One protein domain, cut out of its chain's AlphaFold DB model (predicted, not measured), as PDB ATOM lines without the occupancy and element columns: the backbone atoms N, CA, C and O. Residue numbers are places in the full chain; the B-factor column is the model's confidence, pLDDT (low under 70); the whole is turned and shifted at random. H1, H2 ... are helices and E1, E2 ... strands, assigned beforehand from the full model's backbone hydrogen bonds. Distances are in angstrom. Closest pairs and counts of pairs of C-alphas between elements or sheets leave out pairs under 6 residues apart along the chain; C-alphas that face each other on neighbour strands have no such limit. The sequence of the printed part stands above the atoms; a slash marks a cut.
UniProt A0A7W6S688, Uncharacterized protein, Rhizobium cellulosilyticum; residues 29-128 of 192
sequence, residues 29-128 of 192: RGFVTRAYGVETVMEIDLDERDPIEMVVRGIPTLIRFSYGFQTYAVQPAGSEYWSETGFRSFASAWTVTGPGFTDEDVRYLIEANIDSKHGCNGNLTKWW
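Overview. This is residues 29 to 128 of the 192 residues of an uncharacterized protein of Rhizobium cellulosilyticum (UniProt A0A7W6S688). A strongly twisted sheet of four strands, E3 to E6, has one helix, H1, over one face, while a small hairpin, E1 and E2, is set off from the sheet on the side away from H1. The last residues fold back, and 125 to 126 pair with 80 to 81. The printed part has 100 residues, with strands E1 to E6 and then H1 along it; the sheet runs E3, E4, E5, E6, all antiparallel. The class is mixed, helices and strands, with 41 residues in named elements, under half; the whole is compact, with a radius of gyration of the C-alphas of 13.0 A and spans of 34 by 31 by 19 A.

Arrangement. E1, residues 29 to 31, and E2, residues 42 to 45, form an antiparallel hairpin, with N 31 and O 42 2.8 A apart. E3, residues 52 to 56, E4, residues 59 to 65, E5, residues 69 to 73, and E6, residues 87 to 90, form a meander, each strand the antiparallel neighbour of the one before. Within hydrogen-bond range are N 54 and O 61 at 2.9 A, N 64 and O 70 at 2.8 A, and N 71 and O 88 at 2.8 A. E2 and E4 are only just apart, closest 8.5 A. H1, residues 103 to 115, is on this sheet, in two layers, a helix on one face of a sheet; its height over the sheet is 6.3 A. The closest C-alphas of E3 and H1, Val 56 and Arg 107, are 6.1 A apart. In H1 every O i to N i+4 pair is within hydrogen-bond range.

Along the chain. E1 begins at C-alpha 29, (-28.278, -36.339, -20.694). E4 and H1 each measure 18.4 A from first to last C-alpha, and H1 ends at C-alpha 115, (-13.495, -15.637, -42.050).

Size, cuts and confidence. The two farthest C-alphas, Arg 29 and Lys 117, are 35.7 A apart. The printed part has no cut; the links E5 to E6 and E6 to H1 are long. The mean pLDDT of the printed part is 80.8, with residues 36 to 40, 67 and 91 to 100 under 70.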
ATOM      1  N   ARG A  29     -27.197 -35.861 -19.825       87.94
ATOM      2  CA  ARG A  29     -28.278 -36.339 -20.694       87.94
ATOM      3  C   ARG A  29     -27.744 -36.648 -22.086       87.94
ATOM      4  O   ARG A  29     -26.897 -35.928 -22.610       87.94
ATOM      5  N   GLY A  30     -28.258 -37.725 -22.667       85.75
ATOM      6  CA  GLY A  30     -27.922 -38.145 -24.020       85.75
ATOM      7  C   GLY A  30     -28.777 -37.446 -25.078       85.75
ATOM      8  O   GLY A  30     -29.953 -37.172 -24.837       85.75
ATOM      9  N   PHE A  31     -28.218 -37.215 -26.264       84.31
ATOM     10  CA  PHE A  31     -28.967 -36.816 -27.454       84.31
ATOM     11  C   PHE A  31     -28.473 -37.562 -28.701       84.31
ATOM     12  O   PHE A  31     -27.321 -37.994 -28.785       84.31
ATOM     13  N   VAL A  32     -29.372 -37.732 -29.670       81.62
ATOM     14  CA  VAL A  32     -29.086 -38.393 -30.949       81.62
ATOM     15  C   VAL A  32     -28.857 -37.328 -32.009       81.62
ATOM     16  O   VAL A  32     -29.609 -36.359 -32.092       81.62
ATOM     17  N   THR A  33     -27.833 -37.515 -32.833       80.12
ATOM     18  CA  THR A  33     -27.513 -36.612 -33.936       80.12
ATOM     19  C   THR A  33     -27.083 -37.391 -35.167       80.12
ATOM     20  O   THR A  33     -26.606 -38.519 -35.070       80.12
ATOM     21  N   ARG A  34     -27.258 -36.772 -36.335       76.69
ATOM     22  CA  ARG A  34     -26.687 -37.237 -37.605       76.69
ATOM     23  C   ARG A  34     -25.278 -36.697 -37.857       76.69
ATOM     24  O   ARG A  34     -24.689 -37.025 -38.881       76.69
ATOM     25  N   ALA A  35     -24.767 -35.833 -36.978       78.75
ATOM     26  CA  ALA A  35     -23.428 -35.293 -37.116       78.75
ATOM     27  C   ALA A  35     -22.371 -36.396 -37.004       78.75
ATOM     28  O   ALA A  35     -22.475 -37.314 -36.191       78.75
ATOM     29  N   TYR A  36     -21.352 -36.295 -37.846       65.69
ATOM     30  CA  TYR A  36     -20.312 -37.296 -37.951       65.69
ATOM     31  C   TYR A  36     -19.383 -37.314 -36.725       65.69
ATOM     32  O   TYR A  36     -19.112 -36.281 -36.112       65.69
ATOM     33  N   GLY A  37     -18.836 -38.497 -36.416       58.22
ATOM     34  CA  GLY A  37     -17.807 -38.695 -35.388       58.22
ATOM     35  C   GLY A  37     -18.345 -39.199 -34.053       58.22
ATOM     36  O   GLY A  37     -17.586 -39.316 -33.095       58.22
ATOM     37  N   VAL A  38     -19.640 -39.516 -33.988       59.31
ATOM     38  CA  VAL A  38     -20.277 -40.024 -32.776       59.31
ATOM     39  C   VAL A  38     -20.980 -41.337 -33.100       59.31
ATOM     40  O   VAL A  38     -22.144 -41.378 -33.475       59.31
ATOM     41  N   GLU A  39     -20.237 -42.438 -32.986       54.75
ATOM     42  CA  GLU A  39     -20.789 -43.803 -33.061       54.75
ATOM     43  C   GLU A  39     -21.659 -44.141 -31.833       54.75
ATOM     44  O   GLU A  39     -22.290 -45.194 -31.762       54.75
ATOM     45  N   THR A  40     -21.686 -43.241 -30.849       63.72
ATOM     46  CA  THR A  40     -22.385 -43.370 -29.575       63.72
ATOM     47  C   THR A  40     -23.360 -42.211 -29.363       63.72
ATOM     48  O   THR A  40     -23.393 -41.240 -30.111       63.72
ATOM     49  N   VAL A  41     -24.200 -42.309 -28.336       77.81
ATOM     50  CA  VAL A  41     -25.044 -41.188 -27.910       77.81
ATOM     51  C   VAL A  41     -24.134 -40.055 -27.424       77.81
ATOM     52  O   VAL A  41     -23.267 -40.286 -26.580       77.81
ATOM     53  N   MET A  42     -24.311 -38.841 -27.951       80.94
ATOM     54  CA  MET A  42     -23.594 -37.675 -27.431       80.94
ATOM     55  C   MET A  42     -24.186 -37.269 -26.085       80.94
ATOM     56  O   MET A  42     -25.400 -37.308 -25.903       80.94
ATOM     57  N   GLU A  43     -23.337 -36.819 -25.166       85.75
ATOM     58  CA  GLU A  43     -23.757 -36.379 -23.839       85.75
ATOM     59  C   GLU A  43     -23.535 -34.882 -23.641       85.75
ATOM     60  O   GLU A  43     -22.484 -34.346 -24.005       85.75
ATOM     61  N   ILE A  44     -24.511 -34.234 -23.012       85.44
ATOM     62  CA  ILE A  44     -24.487 -32.830 -22.594       85.44
ATOM     63  C   ILE A  44     -24.886 -32.716 -21.128       85.44
ATOM     64  O   ILE A  44     -25.541 -33.611 -20.579       85.44
ATOM     65  N   ASP A  45     -24.471 -31.627 -20.490       84.12
ATOM     66  CA  ASP A  45     -24.859 -31.367 -19.107       84.12
ATOM     67  C   ASP A  45     -26.378 -31.083 -19.029       84.12
ATOM     68  O   ASP A  45     -27.029 -30.742 -20.024       84.12
ATOM     69  N   LEU A  46     -26.996 -31.307 -17.864       84.75
ATOM     70  CA  LEU A  46     -28.460 -31.219 -17.725       84.75
ATOM     71  C   LEU A  46     -29.012 -29.815 -18.008       84.75
ATOM     72  O   LEU A  46     -30.123 -29.686 -18.514       84.75
ATOM     73  N   ASP A  47     -28.235 -28.790 -17.681       81.38
ATOM     74  CA  ASP A  47     -28.515 -27.373 -17.892       81.38
ATOM     75  C   ASP A  47     -27.912 -26.825 -19.199       81.38
ATOM     76  O   ASP A  47     -28.152 -25.668 -19.548       81.38
ATOM     77  N   GLU A  48     -27.173 -27.651 -19.950       80.75
ATOM     78  CA  GLU A  48     -26.636 -27.289 -21.261       80.75
ATOM     79  C   GLU A  48     -27.790 -27.086 -22.254       80.75
ATOM     80  O   GLU A  48     -28.724 -27.894 -22.335       80.75
ATOM     81  N   ARG A  49     -27.715 -26.010 -23.046       82.25
ATOM     82  CA  ARG A  49     -28.665 -25.744 -24.132       82.25
ATOM     83  C   ARG A  49     -28.674 -26.911 -25.124       82.25
ATOM     84  O   ARG A  49     -27.620 -27.436 -25.480       82.25
ATOM     85  N   ASP A  50     -29.863 -27.263 -25.617       85.25
ATOM     86  CA  ASP A  50     -30.003 -28.278 -26.661       85.25
ATOM     87  C   ASP A  50     -29.165 -27.938 -27.905       85.25
ATOM     88  O   ASP A  50     -29.230 -26.806 -28.399       85.25
ATOM     89  N   PRO A  51     -28.395 -28.905 -28.434       88.25
ATOM     90  CA  PRO A  51     -27.714 -28.765 -29.706       88.25
ATOM     91  C   PRO A  51     -28.701 -28.455 -30.827       88.25
ATOM     92  O   PRO A  51     -29.798 -29.011 -30.876       88.25
ATOM     93  N   ILE A  52     -28.290 -27.595 -31.752       88.69
ATOM     94  CA  ILE A  52     -29.115 -27.201 -32.897       88.69
ATOM     95  C   ILE A  52     -28.389 -27.492 -34.196       88.69
ATOM     96  O   ILE A  52     -27.171 -27.353 -34.289       88.69
ATOM     97  N   GLU A  53     -29.138 -27.865 -35.222       91.19
ATOM     98  CA  GLU A  53     -28.614 -27.910 -36.578       91.19
ATOM     99  C   GLU A  53     -28.945 -26.611 -37.301       91.19
ATOM    100  O   GLU A  53     -30.092 -26.168 -37.321       91.19
ATOM    101  N   MET A  54     -27.944 -26.007 -37.931       91.06
ATOM    102  CA  MET A  54     -28.131 -24.819 -38.750       91.06
ATOM    103  C   MET A  54     -27.247 -24.853 -39.988       91.06
ATOM    104  O   MET A  54     -26.247 -25.568 -40.061       91.06
ATOM    105  N   VAL A  55     -27.625 -24.050 -40.975       93.19
ATOM    106  CA  VAL A  55     -26.796 -23.793 -42.147       93.19
ATOM    107  C   VAL A  55     -25.968 -22.544 -41.870       93.19
ATOM    108  O   VAL A  55     -26.521 -21.469 -41.630       93.19
ATOM    109  N   VAL A  56     -24.648 -22.689 -41.922       89.12
ATOM    110  CA  VAL A  56     -23.694 -21.577 -41.837       89.12
ATOM    111  C   VAL A  56     -22.925 -21.556 -43.150       89.12
ATOM    112  O   VAL A  56     -22.455 -22.605 -43.579       89.12
ATOM    113  N   ARG A  57     -22.862 -20.417 -43.853       87.06
ATOM    114  CA  ARG A  57     -22.202 -20.306 -45.179       87.06
ATOM    115  C   ARG A  57     -22.588 -21.415 -46.181       87.06
ATOM    116  O   ARG A  57     -21.764 -21.857 -46.971       87.06
ATOM    117  N   GLY A  58     -23.839 -21.882 -46.141       90.12
ATOM    118  CA  GLY A  58     -24.333 -22.953 -47.017       90.12
ATOM    119  C   GLY A  58     -24.006 -24.386 -46.570       90.12
ATOM    120  O   GLY A  58     -24.438 -25.324 -47.231       90.12
ATOM    121  N   ILE A  59     -23.313 -24.577 -45.442       92.12
ATOM    122  CA  ILE A  59     -22.898 -25.890 -44.932       92.12
ATOM    123  C   ILE A  59     -23.768 -26.291 -43.728       92.12
ATOM    124  O   ILE A  59     -23.745 -25.610 -42.693       92.12
ATOM    125  N   PRO A  60     -24.542 -27.391 -43.826       93.00
ATOM    126  CA  PRO A  60     -25.291 -27.944 -42.702       93.00
ATOM    127  C   PRO A  60     -24.354 -28.401 -41.583       93.00
ATOM    128  O   PRO A  60     -23.430 -29.182 -41.813       93.00
ATOM    129  N   THR A  61     -24.609 -27.918 -40.372       91.56
ATOM    130  CA  THR A  61     -23.707 -28.082 -39.233       91.56
ATOM    131  C   THR A  61     -24.499 -28.260 -37.946       91.56
ATOM    132  O   THR A  61     -25.456 -27.527 -37.700       91.56
ATOM    133  N   LEU A  62     -24.080 -29.205 -37.103       92.06
ATOM    134  CA  LEU A  62     -24.566 -29.318 -35.732       92.06
ATOM    135  C   LEU A  62     -23.743 -28.400 -34.828       92.06
ATOM    136  O   LEU A  62     -22.515 -28.481 -34.820       92.06
ATOM    137  N   ILE A  63     -24.422 -27.581 -34.036       89.06
ATOM    138  CA  ILE A  63     -23.838 -26.711 -33.021       89.06
ATOM    139  C   ILE A  63     -24.143 -27.292 -31.646       89.06
ATOM    140  O   ILE A  63     -25.308 -27.469 -31.289       89.06
ATOM    141  N   ARG A  64     -23.098 -27.552 -30.864       87.50
ATOM    142  CA  ARG A  64     -23.188 -27.945 -29.458       87.50
ATOM    143  C   ARG A  64     -22.679 -26.817 -28.558       87.50
ATOM    144  O   ARG A  64     -21.657 -26.194 -28.850       87.50
ATOM    145  N   PHE A  65     -23.385 -26.598 -27.451       81.12
ATOM    146  CA  PHE A  65     -23.234 -25.453 -26.555       81.12
ATOM    147  C   PHE A  65     -22.545 -25.826 -25.238       81.12
ATOM    148  O   PHE A  65     -23.133 -25.680 -24.177       81.12
ATOM    149  N   SER A  66     -21.296 -26.289 -25.297       75.00
ATOM    150  CA  SER A  66     -20.535 -26.645 -24.090       75.00
ATOM    151  C   SER A  66     -19.800 -25.412 -23.523       75.00
ATOM    152  O   SER A  66     -20.283 -24.288 -23.630       75.00
ATOM    153  N   TYR A  67     -18.593 -25.572 -22.966       65.44
ATOM    154  CA  TYR A  67     -17.740 -24.464 -22.490       65.44
ATOM    155  C   TYR A  67     -17.433 -23.401 -23.579       65.44
ATOM    156  O   TYR A  67     -17.013 -22.285 -23.281       65.44
ATOM    157  N   GLY A  68     -17.675 -23.740 -24.847       70.75
ATOM    158  CA  GLY A  68     -17.783 -22.838 -25.991       70.75
ATOM    159  C   GLY A  68     -18.620 -23.500 -27.091       70.75
ATOM    160  O   GLY A  68     -19.175 -24.582 -26.886       70.75
ATOM    161  N   PHE A  69     -18.676 -22.891 -28.277       76.81
ATOM    162  CA  PHE A  69     -19.356 -23.518 -29.411       76.81
ATOM    163  C   PHE A  69     -18.487 -24.600 -30.039       76.81
ATOM    164  O   PHE A  69     -17.347 -24.359 -30.444       76.81
ATOM    165  N   GLN A  70     -19.058 -25.788 -30.156       86.25
ATOM    166  CA  GLN A  70     -18.485 -26.899 -30.893       86.25
ATOM    167  C   GLN A  70     -19.325 -27.136 -32.137       86.25
ATOM    168  O   GLN A  70     -20.550 -27.208 -32.045       86.25
ATOM    169  N   THR A  71     -18.679 -27.263 -33.289       89.12
ATOM    170  CA  THR A  71     -19.367 -27.544 -34.543       89.12
ATOM    171  C   THR A  71     -18.957 -28.874 -35.125       89.12
ATOM    172  O   THR A  71     -17.768 -29.200 -35.185       89.12
ATOM    173  N   TYR A  72     -19.954 -29.616 -35.591       91.31
ATOM    174  CA  TYR A  72     -19.787 -30.934 -36.177       91.31
ATOM    175  C   TYR A  72     -20.389 -30.977 -37.582       91.31
ATOM    176  O   TYR A  72     -21.499 -30.488 -37.817       91.31
ATOM    177  N   ALA A  73     -19.651 -31.586 -38.505       92.44
ATOM    178  CA  ALA A  73     -20.085 -31.820 -39.867       92.44
ATOM    179  C   ALA A  73     -21.278 -32.778 -39.879       92.44
ATOM    180  O   ALA A  73     -21.276 -33.813 -39.216       92.44
ATOM    181  N   VAL A  74     -22.303 -32.421 -40.646       91.75
ATOM    182  CA  VAL A  74     -23.518 -33.232 -40.819       91.75
ATOM    183  C   VAL A  74     -23.489 -34.025 -42.124       91.75
ATOM    184  O   VAL A  74     -24.094 -35.087 -42.239       91.75
ATOM    185  N   GLN A  75     -22.805 -33.494 -43.134       91.06
ATOM    186  CA  GLN A  75     -22.627 -34.159 -44.419       91.06
ATOM    187  C   GLN A  75     -21.608 -35.304 -44.311       91.06
ATOM    188  O   GLN A  75     -20.749 -35.233 -43.437       91.06
ATOM    189  N   PRO A  76     -21.674 -36.334 -45.178       89.75
ATOM    190  CA  PRO A  76     -20.805 -37.517 -45.117       89.75
ATOM    191  C   PRO A  76     -19.313 -37.203 -45.316       89.75
ATOM    192  O   PRO A  76     -18.952 -36.125 -45.793       89.75
ATOM    193  N   ALA A  77     -18.449 -38.163 -44.964       90.25
ATOM    194  CA  ALA A  77     -16.995 -38.051 -45.113       90.25
ATOM    195  C   ALA A  77     -16.600 -37.676 -46.546       90.25
ATOM    196  O   ALA A  77     -17.203 -38.146 -47.508       90.25
ATOM    197  N   GLY A  78     -15.598 -36.809 -46.684       89.94
ATOM    198  CA  GLY A  78     -15.166 -36.247 -47.965       89.94
ATOM    199  C   GLY A  78     -15.948 -35.007 -48.411       89.94
ATOM    200  O   GLY A  78     -15.552 -34.363 -49.384       89.94
ATOM    201  N   SER A  79     -17.014 -34.626 -47.699       92.12
ATOM    202  CA  SER A  79     -17.728 -33.368 -47.953       92.12
ATOM    203  C   SER A  79     -16.903 -32.157 -47.516       92.12
ATOM    204  O   SER A  79     -16.012 -32.258 -46.668       92.12
ATOM    205  N   GLU A  80     -17.209 -30.995 -48.090       92.81
ATOM    206  CA  GLU A  80     -16.550 -29.742 -47.730       92.81
ATOM    207  C   GLU A  80     -16.948 -29.278 -46.325       92.81
ATOM    208  O   GLU A  80     -18.116 -29.303 -45.935       92.81
ATOM    209  N   TYR A  81     -15.958 -28.839 -45.555       92.50
ATOM    210  CA  TYR A  81     -16.126 -28.317 -44.208       92.50
ATOM    211  C   TYR A  81     -14.979 -27.371 -43.840       92.50
ATOM    212  O   TYR A  81     -13.940 -27.320 -44.496       92.50
ATOM    213  N   TRP A  82     -15.126 -26.635 -42.740       89.00
ATOM    214  CA  TRP A  82     -14.108 -25.686 -42.258       89.00
ATOM    215  C   TRP A  82     -12.999 -26.322 -41.408       89.00
ATOM    216  O   TRP A  82     -12.191 -25.630 -40.776       89.00
ATOM    217  N   SER A  83     -13.005 -27.649 -41.311       88.00
ATOM    218  CA  SER A  83     -12.041 -28.441 -40.559       88.00
ATOM    219  C   SER A  83     -11.893 -29.812 -41.197       88.00
ATOM    220  O   SER A  83     -12.878 -30.442 -41.572       88.00
ATOM    221  N   GLU A  84     -10.663 -30.305 -41.254       89.06
ATOM    222  CA  GLU A  84     -10.369 -31.631 -41.786       89.06
ATOM    223  C   GLU A  84     -10.937 -32.761 -40.915       89.06
ATOM    224  O   GLU A  84     -11.142 -33.860 -41.404       89.06
ATOM    225  N   THR A  85     -11.220 -32.530 -39.635       88.31
ATOM    226  CA  THR A  85     -11.748 -33.583 -38.747       88.31
ATOM    227  C   THR A  85     -13.269 -33.650 -38.725       88.31
ATOM    228  O   THR A  85     -13.836 -34.431 -37.970       88.31
ATOM    229  N   GLY A  86     -13.950 -32.759 -39.450       89.00
ATOM    230  CA  GLY A  86     -15.400 -32.592 -39.329       89.00
ATOM    231  C   GLY A  86     -15.812 -31.981 -37.986       89.00
ATOM    232  O   GLY A  86     -16.994 -31.805 -37.732       89.00
ATOM    233  N   PHE A  87     -14.849 -31.615 -37.135       88.56
ATOM    234  CA  PHE A  87     -15.059 -31.006 -35.829       88.56
ATOM    235  C   PHE A  87     -14.271 -29.705 -35.721       88.56
ATOM    236  O   PHE A  87     -13.104 -29.636 -36.124       88.56
ATOM    237  N   ARG A  88     -14.876 -28.677 -35.128       84.75
ATOM    238  CA  ARG A  88     -14.171 -27.449 -34.766       84.75
ATOM    239  C   ARG A  88     -14.689 -26.904 -33.445       84.75
ATOM    240  O   ARG A  88     -15.889 -26.766 -33.243       84.75
ATOM    241  N   SER A  89     -13.763 -26.564 -32.553       81.25
ATOM    242  CA  SER A  89     -14.079 -25.843 -31.324       81.25
ATOM    243  C   SER A  89     -13.782 -24.366 -31.527       81.25
ATOM    244  O   SER A  89     -12.650 -23.988 -31.832       81.25
ATOM    245  N   PHE A  90     -14.779 -23.524 -31.309       74.00
ATOM    246  CA  PHE A  90     -14.626 -22.080 -31.301       74.00
ATOM    247  C   PHE A  90     -14.386 -21.630 -29.863       74.00
ATOM    248  O   PHE A  90     -15.305 -21.303 -29.115       74.00
ATOM    249  N   ALA A  91     -13.116 -21.679 -29.459       58.28
ATOM    250  CA  ALA A  91     -12.671 -21.112 -28.197       58.28
ATOM    251  C   ALA A  91     -12.476 -19.603 -28.382       58.28
ATOM    252  O   ALA A  91     -11.406 -19.154 -28.792       58.28
ATOM    253  N   SER A  92     -13.500 -18.807 -28.096       54.25
ATOM    254  CA  SER A  92     -13.293 -17.393 -27.797       54.25
ATOM    255  C   SER A  92     -13.640 -17.159 -26.340       54.25
ATOM    256  O   SER A  92     -14.766 -17.399 -25.909       54.25
ATOM    257  N   ALA A  93     -12.627 -16.724 -25.590       43.47
ATOM    258  CA  ALA A  93     -12.775 -16.137 -24.270       43.47
ATOM    259  C   ALA A  93     -13.960 -15.157 -24.271       43.47
ATOM    260  O   ALA A  93     -14.128 -14.423 -25.243       43.47
ATOM    261  N   TRP A  94     -14.728 -15.169 -23.179       44.44
ATOM    262  CA  TRP A  94     -16.022 -14.500 -22.972       44.44
ATOM    263  C   TRP A  94     -17.238 -15.305 -23.455       44.44
ATOM    264  O   TRP A  94     -17.799 -15.066 -24.516       44.44
ATOM    265  N   THR A  95     -17.650 -16.253 -22.602       50.78
ATOM    266  CA  THR A  95     -19.058 -16.462 -22.202       50.78
ATOM    267  C   THR A  95     -20.100 -16.180 -23.283       50.78
ATOM    268  O   THR A  95     -20.849 -15.209 -23.200       50.78
ATOM    269  N   VAL A  96     -20.201 -17.086 -24.253       50.16
ATOM    270  CA  VAL A  96     -21.381 -17.191 -25.128       50.16
ATOM    271  C   VAL A  96     -22.363 -18.262 -24.620       50.16
ATOM    272  O   VAL A  96     -23.229 -18.750 -25.336       50.16
ATOM    273  N   THR A  97     -22.218 -18.640 -23.350       46.62
ATOM    274  CA  THR A  97     -23.082 -19.577 -22.618       46.62
ATOM    275  C   THR A  97     -24.121 -18.863 -21.749       46.62
ATOM    276  O   THR A  97     -24.861 -19.506 -21.010       46.62
ATOM    277  N   GLY A  98     -24.198 -17.528 -21.821       52.78
ATOM    278  CA  GLY A  98     -25.272 -16.779 -21.173       52.78
ATOM    279  C   GLY A  98     -26.627 -17.083 -21.832       52.78
ATOM    280  O   GLY A  98     -26.686 -17.223 -23.057       52.78
ATOM    281  N   PRO A  99     -27.728 -17.163 -21.064       49.25
ATOM    282  CA  PRO A  99     -29.069 -17.291 -21.624       49.25
ATOM    283  C   PRO A  99     -29.403 -16.003 -22.393       49.25
ATOM    284  O   PRO A  99     -29.740 -14.990 -21.788       49.25
ATOM    285  N   GLY A 100     -29.241 -16.001 -23.717       62.41
ATOM    286  CA  GLY A 100     -29.516 -14.796 -24.508       62.41
ATOM    287  C   GLY A 100     -29.047 -14.778 -25.960       62.41
ATOM    288  O   GLY A 100     -29.468 -13.887 -26.687       62.41
ATOM    289  N   PHE A 101     -28.219 -15.727 -26.406       72.00
ATOM    290  CA  PHE A 101     -27.788 -15.764 -27.807       72.00
ATOM    291  C   PHE A 101     -28.852 -16.395 -28.703       72.00
ATOM    292  O   PHE A 101     -29.240 -17.555 -28.516       72.00
ATOM    293  N   THR A 102     -29.301 -15.623 -29.684       82.31
ATOM    294  CA  THR A 102     -30.185 -16.090 -30.754       82.31
ATOM    295  C   THR A 102     -29.424 -16.986 -31.731       82.31
ATOM    296  O   THR A 102     -28.189 -17.024 -31.741       82.31
ATOM    297  N   ASP A 103     -30.147 -17.725 -32.568       83.38
ATOM    298  CA  ASP A 103     -29.529 -18.563 -33.601       83.38
ATOM    299  C   ASP A 103     -28.770 -17.710 -34.631       83.38
ATOM    300  O   ASP A 103     -27.740 -18.137 -35.159       83.38
ATOM    301  N   GLU A 104     -29.231 -16.481 -34.873       85.50
ATOM    302  CA  GLU A 104     -28.536 -15.476 -35.675       85.50
ATOM    303  C   GLU A 104     -27.196 -15.062 -35.061       85.50
ATOM    304  O   GLU A 104     -26.203 -14.990 -35.785       85.50
ATOM    305  N   ASP A 105     -27.136 -14.842 -33.744       84.12
ATOM    306  CA  ASP A 105     -25.883 -14.486 -33.066       84.12
ATOM    307  C   ASP A 105     -24.865 -15.626 -33.163       84.12
ATOM    308  O   ASP A 105     -23.689 -15.408 -33.459       84.12
ATOM    309  N   VAL A 106     -25.327 -16.863 -32.957       84.12
ATOM    310  CA  VAL A 106     -24.503 -18.071 -33.088       84.12
ATOM    311  C   VAL A 106     -23.962 -18.190 -34.511       84.12
ATOM    312  O   VAL A 106     -22.756 -18.382 -34.692       84.12
ATOM    313  N   ARG A 107     -24.818 -18.015 -35.527       87.06
ATOM    314  CA  ARG A 107     -24.406 -18.011 -36.937       87.06
ATOM    315  C   ARG A 107     -23.342 -16.945 -37.187       87.06
ATOM    316  O   ARG A 107     -22.281 -17.278 -37.703       87.06
ATOM    317  N   TYR A 108     -23.591 -15.702 -36.778       86.94
ATOM    318  CA  TYR A 108     -22.664 -14.586 -36.971       86.94
ATOM    319  C   TYR A 108     -21.286 -14.859 -36.354       86.94
ATOM    320  O   TYR A 108     -20.260 -14.628 -36.994       86.94
ATOM    321  N   LEU A 109     -21.241 -15.396 -35.132       84.56
ATOM    322  CA  LEU A 109     -19.985 -15.702 -34.444       84.56
ATOM    323  C   LEU A 109     -19.193 -16.809 -35.144       84.56
ATOM    324  O   LEU A 109     -17.966 -16.720 -35.251       84.56
ATOM    325  N   ILE A 110     -19.879 -17.837 -35.646       86.00
ATOM    326  CA  ILE A 110     -19.241 -18.910 -36.410       86.00
ATOM    327  C   ILE A 110     -18.709 -18.363 -37.738       86.00
ATOM    328  O   ILE A 110     -17.557 -18.626 -38.073       86.00
ATOM    329  N   GLU A 111     -19.491 -17.557 -38.461       87.94
ATOM    330  CA  GLU A 111     -19.066 -16.918 -39.715       87.94
ATOM    331  C   GLU A 111     -17.844 -16.021 -39.513       87.94
ATOM    332  O   GLU A 111     -16.850 -16.158 -40.228       87.94
ATOM    333  N   ALA A 112     -17.865 -15.175 -38.482       84.94
ATOM    334  CA  ALA A 112     -16.741 -14.315 -38.135       84.94
ATOM    335  C   ALA A 112     -15.479 -15.122 -37.798       84.94
ATOM    336  O   ALA A 112     -14.366 -14.718 -38.147       84.94
ATOM    337  N   ASN A 113     -15.621 -16.278 -37.140       84.06
ATOM    338  CA  ASN A 113     -14.477 -17.146 -36.900       84.06
ATOM    339  C   ASN A 113     -13.995 -17.815 -38.187       84.06
ATOM    340  O   ASN A 113     -12.794 -17.827 -38.424       84.06
ATOM    341  N   ILE A 114     -14.890 -18.318 -39.038       85.50
ATOM    342  CA  ILE A 114     -14.523 -18.915 -40.329       85.50
ATOM    343  C   ILE A 114     -13.699 -17.928 -41.160       85.50
ATOM    344  O   ILE A 114     -12.630 -18.289 -41.657       85.50
ATOM    345  N   ASP A 115     -14.145 -16.678 -41.250       86.06
ATOM    346  CA  ASP A 115     -13.495 -15.637 -42.050       86.06
ATOM    347  C   ASP A 115     -12.221 -15.072 -41.384       86.06
ATOM    348  O   ASP A 115     -11.383 -14.459 -42.045       86.06
ATOM    349  N   SER A 116     -12.018 -15.300 -40.082       83.50
ATOM    350  CA  SER A 116     -10.831 -14.831 -39.364       83.50
ATOM    351  C   SER A 116      -9.546 -15.490 -39.875       83.50
ATOM    352  O   SER A 116      -9.481 -16.703 -40.094       83.50
ATOM    353  N   LYS A 117      -8.461 -14.706 -39.927       80.50
ATOM    354  CA  LYS A 117      -7.094 -15.195 -40.196       80.50
ATOM    355  C   LYS A 117      -6.611 -16.238 -39.181       80.50
ATOM    356  O   LYS A 117      -5.748 -17.050 -39.489       80.50
ATOM    357  N   HIS A 118      -7.139 -16.181 -37.955       77.31
ATOM    358  CA  HIS A 118      -6.865 -17.154 -36.890       77.31
ATOM    359  C   HIS A 118      -7.851 -18.331 -36.914       77.31
ATOM    360  O   HIS A 118      -7.739 -19.254 -36.111       77.31
ATOM    361  N   GLY A 119      -8.832 -18.266 -37.811       76.81
ATOM    362  CA  GLY A 119      -9.875 -19.244 -38.000       76.81
ATOM    363  C   GLY A 119      -9.615 -20.141 -39.205       76.81
ATOM    364  O   GLY A 119      -8.699 -20.965 -39.177       76.81
ATOM    365  N   CYS A 120     -10.470 -20.051 -40.223       77.94
ATOM    366  CA  CYS A 120     -10.350 -20.823 -41.469       77.94
ATOM    367  C   CYS A 120      -9.849 -19.964 -42.629       77.94
ATOM    368  O   CYS A 120      -9.565 -20.499 -43.698       77.94
ATOM    369  N   ASN A 121      -9.761 -18.644 -42.434       83.75
ATOM    370  CA  ASN A 121      -9.523 -17.673 -43.496       83.75
ATOM    371  C   ASN A 121     -10.484 -17.872 -44.690       83.75
ATOM    372  O   ASN A 121     -10.075 -17.777 -45.844       83.75
ATOM    373  N   GLY A 122     -11.736 -18.252 -44.404       80.88
ATOM    374  CA  GLY A 122     -12.763 -18.569 -45.402       80.88
ATOM    375  C   GLY A 122     -12.550 -19.872 -46.185       80.88
ATOM    376  O   GLY A 122     -13.363 -20.191 -47.048       80.88
ATOM    377  N   ASN A 123     -11.488 -20.634 -45.910       85.69
ATOM    378  CA  ASN A 123     -11.162 -21.830 -46.681       85.69
ATOM    379  C   ASN A 123     -12.001 -23.038 -46.258       85.69
ATOM    380  O   ASN A 123     -12.203 -23.299 -45.068       85.69
ATOM    381  N   LEU A 124     -12.413 -23.810 -47.260       89.19
ATOM    382  CA  LEU A 124     -13.000 -25.132 -47.095       89.19
ATOM    383  C   LEU A 124     -11.950 -26.205 -47.363       89.19
ATOM    384  O   LEU A 124     -11.053 -26.041 -48.189       89.19
ATOM    385  N   THR A 125     -12.086 -27.316 -46.659       90.50
ATOM    386  CA  THR A 125     -11.339 -28.545 -46.903       90.50
ATOM    387  C   THR A 125     -12.294 -29.725 -46.873       90.50
ATOM    388  O   THR A 125     -13.409 -29.623 -46.365       90.50
ATOM    389  N   LYS A 126     -11.863 -30.865 -47.406       91.88
ATOM    390  CA  LYS A 126     -12.609 -32.106 -47.223       91.88
ATOM    391  C   LYS A 126     -12.380 -32.614 -45.818       91.88
ATOM    392  O   LYS A 126     -11.236 -32.680 -45.362       91.88
ATOM    393  N   TRP A 127     -13.462 -32.962 -45.142       92.00
ATOM    394  CA  TRP A 127     -13.358 -33.529 -43.814       92.00
ATOM    395  C   TRP A 127     -13.284 -35.055 -43.880       92.00
ATOM    396  O   TRP A 127     -13.927 -35.691 -44.715       92.00
ATOM    397  N   TRP A 128     -12.483 -35.641 -42.997       91.88
ATOM    398  CA  TRP A 128     -12.225 -37.066 -42.925       91.88
ATOM    399  C   TRP A 128     -12.369 -37.601 -41.498       91.88
ATOM    400  O   TRP A 128     -12.036 -36.906 -40.534       91.88
TER     401      TRP A 128